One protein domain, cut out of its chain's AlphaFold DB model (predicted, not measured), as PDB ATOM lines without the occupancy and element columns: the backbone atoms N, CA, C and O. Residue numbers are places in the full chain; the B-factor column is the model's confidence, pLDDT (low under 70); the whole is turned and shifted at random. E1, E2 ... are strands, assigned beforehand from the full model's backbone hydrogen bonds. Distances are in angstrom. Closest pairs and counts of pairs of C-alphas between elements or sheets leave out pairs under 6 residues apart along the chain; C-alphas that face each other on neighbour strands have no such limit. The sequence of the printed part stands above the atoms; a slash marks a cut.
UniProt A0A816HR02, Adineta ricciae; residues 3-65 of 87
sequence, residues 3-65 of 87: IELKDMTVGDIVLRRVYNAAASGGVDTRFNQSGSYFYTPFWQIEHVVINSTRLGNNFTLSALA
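This is residues 3 to 65 of the 87 residues of a protein of Adineta ricciae (UniProt A0A816HR02). With little regular structure, the model is a loose rod: a three-stranded sheet, E2, E1, E5, lies toward one end, a small hairpin, E3 and E4, toward the other, and residues 40 to 58 run back between them. The printed part has 63 residues, with no named helix and five strands, E1 to E5, holding under half of them; the class is all strand, both sheets antiparallel. The radius of gyration of the C-alphas is 15.4 A, the spans 45 by 19 by 18 A.

E1, residues 3 to 7, starts at C-alpha 3 (-34.375, 45.468, -43.012). E2 is residues 13 to 18, 13.8 A. E5, residues 59 to 64, 16.6 A, ends at C-alpha 64 (-38.101, 50.119, -40.493). E3 is residues 32 to 34, E4 37 to 39.

Inner strand E1 is antiparallel to E2, a hairpin at 173 degrees (N 5 to O 15, 2.8 A), and to E5 at 162 degrees (N 4 to O 62, 2.9 A). E3 and E4 form a hairpin at 146 degrees (N 32 to O 39, 2.8 A). E2 and E3 are apart.

The C-alphas farthest apart, Gly 35 and Thr 53, are 46.8 A apart. The printed part has no cut; links E2 to E3 and E4 to E5 are long. Residues 22 to 27 have pLDDT under 70.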
ATOM      1  N   ILE A   3     -35.481  45.911 -43.875       91.62
ATOM      2  CA  ILE A   3     -34.375  45.468 -43.012       91.62
ATOM      3  C   ILE A   3     -33.080  45.610 -43.808       91.62
ATOM      4  O   ILE A   3     -33.028  45.201 -44.970       91.62
ATOM      5  N   GLU A   4     -32.049  46.193 -43.202       94.31
ATOM      6  CA  GLU A   4     -30.738  46.394 -43.816       94.31
ATOM      7  C   GLU A   4     -29.604  46.104 -42.830       94.31
ATOM      8  O   GLU A   4     -29.580  46.670 -41.743       94.31
ATOM      9  N   LEU A   5     -28.641  45.276 -43.236       94.19
ATOM     10  CA  LEU A   5     -27.364  45.096 -42.551       94.19
ATOM     11  C   LEU A   5     -26.259  45.750 -43.380       94.19
ATOM     12  O   LEU A   5     -25.987  45.325 -44.505       94.19
ATOM     13  N   LYS A   6     -25.608  46.758 -42.806       96.06
ATOM     14  CA  LYS A   6     -24.490  47.475 -43.415       96.06
ATOM     15  C   LYS A   6     -23.200  47.199 -42.655       96.06
ATOM     16  O   LYS A   6     -23.181  47.310 -41.431       96.06
ATOM     17  N   ASP A   7     -22.134  46.873 -43.373       96.19
ATOM     18  CA  ASP A   7     -20.782  46.842 -42.828       96.19
ATOM     19  C   ASP A   7     -20.231  48.271 -42.823       96.19
ATOM     20  O   ASP A   7     -20.053  48.909 -43.860       96.19
ATOM     21  N   MET A   8     -20.006  48.804 -41.632       97.81
ATOM     22  CA  MET A   8     -19.540  50.169 -41.428       97.81
ATOM     23  C   MET A   8     -18.025  50.297 -41.586       97.81
ATOM     24  O   MET A   8     -17.541  51.411 -41.762       97.81
ATOM     25  N   THR A   9     -17.283  49.188 -41.534       96.81
ATOM     26  CA  THR A   9     -15.829  49.190 -41.714       96.81
ATOM     27  C   THR A   9     -15.467  49.331 -43.189       96.81
ATOM     28  O   THR A   9     -14.602  50.135 -43.526       96.81
ATOM     29  N   VAL A  10     -16.135  48.583 -44.074       95.44
ATOM     30  CA  VAL A  10     -15.885  48.661 -45.530       95.44
ATOM     31  C   VAL A  10     -16.903  49.529 -46.279       95.44
ATOM     32  O   VAL A  10     -16.653  49.934 -47.411       95.44
ATOM     33  N   GLY A  11     -18.032  49.856 -45.646       95.81
ATOM     34  CA  GLY A  11     -19.033  50.791 -46.157       95.81
ATOM     35  C   GLY A  11     -20.117  50.182 -47.053       95.81
ATOM     36  O   GLY A  11     -20.932  50.942 -47.585       95.81
ATOM     37  N   ASP A  12     -20.169  48.858 -47.212       95.50
ATOM     38  CA  ASP A  12     -21.108  48.170 -48.102       95.50
ATOM     39  C   ASP A  12     -22.334  47.580 -47.382       95.50
ATOM     40  O   ASP A  12     -22.365  47.393 -46.166       95.50
ATOM     41  N   ILE A  13     -23.395  47.326 -48.149       95.38
ATOM     42  CA  ILE A  13     -24.624  46.698 -47.653       95.38
ATOM     43  C   ILE A  13     -24.512  45.191 -47.871       95.38
ATOM     44  O   ILE A  13     -24.454  44.727 -49.009       95.38
ATOM     45  N   VAL A  14     -24.523  44.431 -46.779       92.88
ATOM     46  CA  VAL A  14     -24.413  42.964 -46.789       92.88
ATOM     47  C   VAL A  14     -25.777  42.310 -47.004       92.88
ATOM     48  O   VAL A  14     -25.888  41.275 -47.656       92.88
ATOM     49  N   LEU A  15     -26.835  42.922 -46.470       92.00
ATOM     50  CA  LEU A  15     -28.201  42.427 -46.574       92.00
ATOM     51  C   LEU A  15     -29.158  43.604 -46.715       92.00
ATOM     52  O   LEU A  15     -29.096  44.539 -45.924       92.00
ATOM     53  N   ARG A  16     -30.100  43.529 -47.656       93.06
ATOM     54  CA  ARG A  16     -31.266  44.417 -47.694       93.06
ATOM     55  C   ARG A  16     -32.504  43.639 -48.108       93.06
ATOM     56  O   ARG A  16     -32.458  42.820 -49.030       93.06
ATOM     57  N   ARG A  17     -33.614  43.885 -47.416       89.31
ATOM     58  CA  ARG A  17     -34.910  43.250 -47.661       89.31
ATOM     59  C   ARG A  17     -36.023  44.271 -47.606       89.31
ATOM     60  O   ARG A  17     -36.013  45.164 -46.761       89.31
ATOM     61  N   VAL A  18     -36.996  44.094 -48.489       86.88
ATOM     62  CA  VAL A  18     -38.241  44.853 -48.498       86.88
ATOM     63  C   VAL A  18     -39.385  43.855 -48.424       86.88
ATOM     64  O   VAL A  18     -39.470  42.934 -49.229       86.88
ATOM     65  N   TYR A  19     -40.242  44.054 -47.435       82.75
ATOM     66  CA  TYR A  19     -41.437  43.265 -47.176       82.75
ATOM     67  C   TYR A  19     -42.639  44.195 -47.313       82.75
ATOM     68  O   TYR A  19     -42.693  45.228 -46.635       82.75
ATOM     69  N   ASN A  20     -43.581  43.868 -48.193       81.31
ATOM     70  CA  ASN A  20     -44.743  44.708 -48.465       81.31
ATOM     71  C   ASN A  20     -46.019  43.864 -48.497       81.31
ATOM     72  O   ASN A  20     -46.120  42.929 -49.284       81.31
ATOM     73  N   ALA A  21     -46.985  44.228 -47.658       77.19
ATOM     74  CA  ALA A  21     -48.260  43.540 -47.557       77.19
ATOM     75  C   ALA A  21     -49.320  44.033 -48.562       77.19
ATOM     76  O   ALA A  21     -50.287  43.319 -48.812       77.19
ATOM     77  N   ALA A  22     -49.157  45.226 -49.154       68.06
ATOM     78  CA  ALA A  22     -50.156  45.841 -50.025       68.06
ATOM     79  C   ALA A  22     -49.566  46.266 -51.382       68.06
ATOM     80  O   ALA A  22     -48.782  47.211 -51.461       68.06
ATOM     81  N   ALA A  23     -49.990  45.592 -52.459       54.59
ATOM     82  CA  ALA A  23     -50.078  46.159 -53.806       54.59
ATOM     83  C   ALA A  23     -50.945  45.264 -54.712       54.59
ATOM     84  O   ALA A  23     -50.643  44.095 -54.944       54.59
ATOM     85  N   SER A  24     -52.038  45.851 -55.203       49.75
ATOM     86  CA  SER A  24     -52.736  45.551 -56.462       49.75
ATOM     87  C   SER A  24     -52.088  44.483 -57.363       49.75
ATOM     88  O   SER A  24     -51.302  44.814 -58.250       49.75
ATOM     89  N   GLY A  25     -52.466  43.215 -57.172       47.78
ATOM     90  CA  GLY A  25     -52.150  42.121 -58.102       47.78
ATOM     91  C   GLY A  25     -51.133  41.080 -57.623       47.78
ATOM     92  O   GLY A  25     -50.972  40.076 -58.310       47.78
ATOM     93  N   GLY A  26     -50.533  41.256 -56.436       49.97
ATOM     94  CA  GLY A  26     -49.790  40.212 -55.711       49.97
ATOM     95  C   GLY A  26     -48.277  40.467 -55.583       49.97
ATOM     96  O   GLY A  26     -47.714  41.250 -56.332       49.97
ATOM     97  N   VAL A  27     -47.508  39.876 -54.665       58.84
ATOM     98  CA  VAL A  27     -47.737  38.866 -53.627       58.84
ATOM     99  C   VAL A  27     -46.516  38.954 -52.697       58.84
ATOM    100  O   VAL A  27     -45.406  38.657 -53.133       58.84
ATOM    101  N   ASP A  28     -46.683  39.291 -51.421       71.12
ATOM    102  CA  ASP A  28     -45.812  38.695 -50.410       71.12
ATOM    103  C   ASP A  28     -46.647  37.639 -49.683       71.12
ATOM    104  O   ASP A  28     -47.381  37.947 -48.745       71.12
ATOM    105  N   THR A  29     -46.576  36.389 -50.169       78.00
ATOM    106  CA  THR A  29     -47.326  35.232 -49.636       78.00
ATOM    107  C   THR A  29     -47.039  34.987 -48.163       78.00
ATOM    108  O   THR A  29     -47.767  34.246 -47.508       78.00
ATOM    109  N   ARG A  30     -45.965  35.577 -47.631       83.50
ATOM    110  CA  ARG A  30     -45.597  35.447 -46.230       83.50
ATOM    111  C   ARG A  30     -46.542  36.239 -45.339       83.50
ATOM    112  O   ARG A  30     -46.644  35.903 -44.165       83.50
ATOM    113  N   PHE A  31     -47.233  37.261 -45.849       83.69
ATOM    114  CA  PHE A  31     -48.189  38.022 -45.053       83.69
ATOM    115  C   PHE A  31     -49.550  37.327 -44.985       83.69
ATOM    116  O   PHE A  31     -50.142  36.948 -45.990       83.69
ATOM    117  N   ASN A  32     -50.055  37.208 -43.766       86.62
ATOM    118  CA  ASN A  32     -51.440  36.912 -43.442       86.62
ATOM    119  C   ASN A  32     -52.127  38.188 -42.957       86.62
ATOM    120  O   ASN A  32     -51.472  39.171 -42.599       86.62
ATOM    121  N   GLN A  33     -53.456  38.160 -42.934       84.75
ATOM    122  CA  GLN A  33     -54.272  39.286 -42.506       84.75
ATOM    123  C   GLN A  33     -55.148  38.883 -41.315       84.75
ATOM    124  O   GLN A  33     -55.757  37.816 -41.312       84.75
ATOM    125  N   SER A  34     -55.205  39.739 -40.296       84.50
ATOM    126  CA  SER A  34     -56.146  39.635 -39.177       84.50
ATOM    127  C   SER A  34     -56.793  40.999 -38.961       84.50
ATOM    128  O   SER A  34     -56.126  41.968 -38.592       84.50
ATOM    129  N   GLY A  35     -58.088  41.108 -39.266       83.94
ATOM    130  CA  GLY A  35     -58.758  42.406 -39.368       83.94
ATOM    131  C   GLY A  35     -58.080  43.293 -40.419       83.94
ATOM    132  O   GLY A  35     -57.905  42.878 -41.562       83.94
ATOM    133  N   SER A  36     -57.668  44.499 -40.030       79.19
ATOM    134  CA  SER A  36     -56.940  45.438 -40.904       79.19
ATOM    135  C   SER A  36     -55.415  45.308 -40.821       79.19
ATOM    136  O   SER A  36     -54.709  46.068 -41.476       79.19
ATOM    137  N   TYR A  37     -54.896  44.384 -40.006       79.38
ATOM    138  CA  TYR A  37     -53.460  44.209 -39.800       79.38
ATOM    139  C   TYR A  37     -52.905  43.124 -40.711       79.38
ATOM    140  O   TYR A  37     -53.455  42.024 -40.788       79.38
ATOM    141  N   PHE A  38     -51.754  43.408 -41.311       83.25
ATOM    142  CA  PHE A  38     -50.948  42.425 -42.020       83.25
ATOM    143  C   PHE A  38     -49.758  41.996 -41.163       83.25
ATOM    144  O   PHE A  38     -49.104  42.828 -40.535       83.25
ATOM    145  N   TYR A  39     -49.462  40.701 -41.142       85.12
ATOM    146  CA  TYR A  39     -48.373  40.134 -40.345       85.12
ATOM    147  C   TYR A  39     -47.774  38.897 -41.017       85.12
ATOM    148  O   TYR A  39     -48.467  38.196 -41.743       85.12
ATOM    149  N   THR A  40     -46.506  38.580 -40.754       88.19
ATOM    150  CA  THR A  40     -45.925  37.286 -41.146       88.19
ATOM    151  C   THR A  40     -46.130  36.276 -40.010       88.19
ATOM    152  O   THR A  40     -45.606  36.513 -38.921       88.19
ATOM    153  N   PRO A  41     -46.862  35.160 -40.202       88.25
ATOM    154  CA  PRO A  41     -47.111  34.188 -39.132       88.25
ATOM    155  C   PRO A  41     -45.861  33.373 -38.778       88.25
ATOM    156  O   PRO A  41     -45.780  32.806 -37.694       88.25
ATOM    157  N   PHE A  42     -44.890  33.315 -39.693       89.00
ATOM    158  CA  PHE A  42     -43.616  32.635 -39.509       89.00
ATOM    159  C   PHE A  42     -42.470  33.644 -39.487       89.00
ATOM    160  O   PHE A  42     -42.513  34.672 -40.175       89.00
ATOM    161  N   TRP A  43     -41.425  33.311 -38.732       86.88
ATOM    162  CA  TRP A  43     -40.168  34.048 -38.728       86.88
ATOM    163  C   TRP A  43     -39.526  34.042 -40.111       86.88
ATOM    164  O   TRP A  43     -39.534  33.033 -40.816       86.88
ATOM    165  N   GLN A  44     -38.955  35.182 -40.483       87.06
ATOM    166  CA  GLN A  44     -38.176  35.316 -41.705       87.06
ATOM    167  C   GLN A  44     -36.708  35.150 -41.337       87.06
ATOM    168  O   GLN A  44     -36.134  36.005 -40.665       87.06
ATOM    169  N   ILE A  45     -36.135  34.009 -41.717       86.44
ATOM    170  CA  ILE A  45     -34.759  33.654 -41.377       86.44
ATOM    171  C   ILE A  45     -33.846  34.173 -42.486       86.44
ATOM    172  O   ILE A  45     -33.971  33.774 -43.641       86.44
ATOM    173  N   GLU A  46     -32.923  35.059 -42.127       84.62
ATOM    174  CA  GLU A  46     -31.909  35.577 -43.040       84.62
ATOM    175  C   GLU A  46     -30.558  34.953 -42.693       84.62
ATOM    176  O   GLU A  46     -29.993  35.205 -41.629       84.62
ATOM    177  N   HIS A  47     -30.028  34.138 -43.605       83.44
ATOM    178  CA  HIS A  47     -28.687  33.580 -43.472       83.44
ATOM    179  C   HIS A  47     -27.670  34.583 -44.014       83.44
ATOM    180  O   HIS A  47     -27.586  34.815 -45.221       83.44
ATOM    181  N   VAL A  48     -26.899  35.190 -43.114       81.56
ATOM    182  CA  VAL A  48     -25.856  36.153 -43.466       81.56
ATOM    183  C   VAL A  48     -24.497  35.470 -43.371       81.56
ATOM    184  O   VAL A  48     -24.078  35.048 -42.297       81.56
ATOM    185  N   VAL A  49     -23.790  35.377 -44.497       79.00
ATOM    186  CA  VAL A  49     -22.423  34.845 -44.522       79.00
ATOM    187  C   VAL A  49     -21.447  35.968 -44.175       79.00
ATOM    188  O   VAL A  49     -21.140  36.819 -45.009       79.00
ATOM    189  N   ILE A  50     -20.939  35.955 -42.944       83.38
ATOM    190  CA  ILE A  50     -19.811  36.788 -42.514       83.38
ATOM    191  C   ILE A  50     -18.550  35.924 -42.596       83.38
ATOM    192  O   ILE A  50     -18.339  35.032 -41.779       83.38
ATOM    193  N   ASN A  51     -17.743  36.131 -43.636       85.44
ATOM    194  CA  ASN A  51     -16.530  35.350 -43.880       85.44
ATOM    195  C   ASN A  51     -15.311  35.919 -43.121       85.44
ATOM    196  O   ASN A  51     -15.379  36.963 -42.469       85.44
ATOM    197  N   SER A  52     -14.165  35.239 -43.240       91.00
ATOM    198  CA  SER A  52     -12.926  35.607 -42.541       91.00
ATOM    199  C   SER A  52     -12.432  37.025 -42.843       91.00
ATOM    200  O   SER A  52     -11.785  37.632 -41.994       91.00
ATOM    201  N   THR A  53     -12.762  37.592 -44.010       90.94
ATOM    202  CA  THR A  53     -12.347  38.954 -44.388       90.94
ATOM    203  C   THR A  53     -13.128  40.050 -43.668       90.94
ATOM    204  O   THR A  53     -12.783  41.219 -43.800       90.94
ATOM    205  N   ARG A  54     -14.191  39.697 -42.937       90.62
ATOM    206  CA  ARG A  54     -15.039  40.637 -42.191       90.62
ATOM    207  C   ARG A  54     -14.961  40.451 -40.673       90.62
ATOM    208  O   ARG A  54     -15.749  41.034 -39.929       90.62
ATOM    209  N   LEU A  55     -14.018  39.635 -40.197       90.62
ATOM    210  CA  LEU A  55     -13.770  39.459 -38.768       90.62
ATOM    211  C   LEU A  55     -13.267  40.768 -38.152       90.62
ATOM    212  O   LEU A  55     -12.316  41.367 -38.644       90.62
ATOM    213  N   GLY A  56     -13.904  41.194 -37.062       92.12
ATOM    214  CA  GLY A  56     -13.595  42.460 -36.393       92.12
ATOM    215  C   GLY A  56     -14.240  43.695 -37.031       92.12
ATOM    216  O   GLY A  56     -14.040  44.797 -36.521       92.12
ATOM    217  N   ASN A  57     -15.029  43.541 -38.101       95.31
ATOM    218  CA  ASN A  57     -15.771  44.659 -38.679       95.31
ATOM    219  C   ASN A  57     -16.940  45.090 -37.788       95.31
ATOM    220  O   ASN A  57     -17.518  44.298 -37.042       95.31
ATOM    221  N   ASN A  58     -17.314  46.361 -37.920       96.38
ATOM    222  CA  ASN A  58     -18.490  46.923 -37.276       96.38
ATOM    223  C   ASN A  58     -19.680  46.854 -38.227       96.38
ATOM    224  O   ASN A  58     -19.570  47.250 -39.384       96.38
ATOM    225  N   PHE A  59     -20.833  46.420 -37.726       94.94
ATOM    226  CA  PHE A  59     -22.056  46.313 -38.514       94.94
ATOM    227  C   PHE A  59     -23.188  47.117 -37.887       94.94
ATOM    228  O   PHE A  59     -23.339  47.149 -36.668       94.94
ATOM    229  N   THR A  60     -24.025  47.703 -38.739       95.88
ATOM    230  CA  THR A  60     -25.279  48.345 -38.345       95.88
ATOM    231  C   THR A  60     -26.441  47.581 -38.956       95.88
ATOM    232  O   THR A  60     -26.554  47.497 -40.180       95.88
ATOM    233  N   LEU A  61     -27.329  47.062 -38.107       93.31
ATOM    234  CA  LEU A  61     -28.623  46.523 -38.516       93.31
ATOM    235  C   LEU A  61     -29.698  47.597 -38.329       93.31
ATOM    236  O   LEU A  61     -29.969  48.023 -37.210       93.31
ATOM    237  N   SER A  62     -30.308  48.028 -39.428       94.06
ATOM    238  CA  SER A  62     -31.406  48.994 -39.451       94.06
ATOM    239  C   SER A  62     -32.708  48.300 -39.824       94.06
ATOM    240  O   SER A  62     -32.755  47.527 -40.781       94.06
ATOM    241  N   ALA A  63     -33.782  48.595 -39.094       90.38
ATOM    242  CA  ALA A  63     -35.100  48.027 -39.340       90.38
ATOM    243  C   ALA A  63     -36.166  49.130 -39.321       90.38
ATOM    244  O   ALA A  63     -36.169  49.992 -38.445       90.38
ATOM    245  N   LEU A  64     -37.067  49.107 -40.303       88.44
ATOM    246  CA  LEU A  64     -38.101  50.119 -40.493       88.44
ATOM    247  C   LEU A  64     -39.446  49.458 -40.797       88.44
ATOM    248  O   LEU A  64     -39.644  48.898 -41.880       88.44
ATOM    249  N   ALA A  65     -40.388  49.540 -39.858       85.75
ATOM    250  CA  ALA A  65     -41.778  49.154 -40.082       85.75
ATOM    251  C   ALA A  65     -42.625  50.407 -40.281       85.75
ATOM    252  O   ALA A  65     -42.773  51.221 -39.375       85.75
TER     253      ALA A  65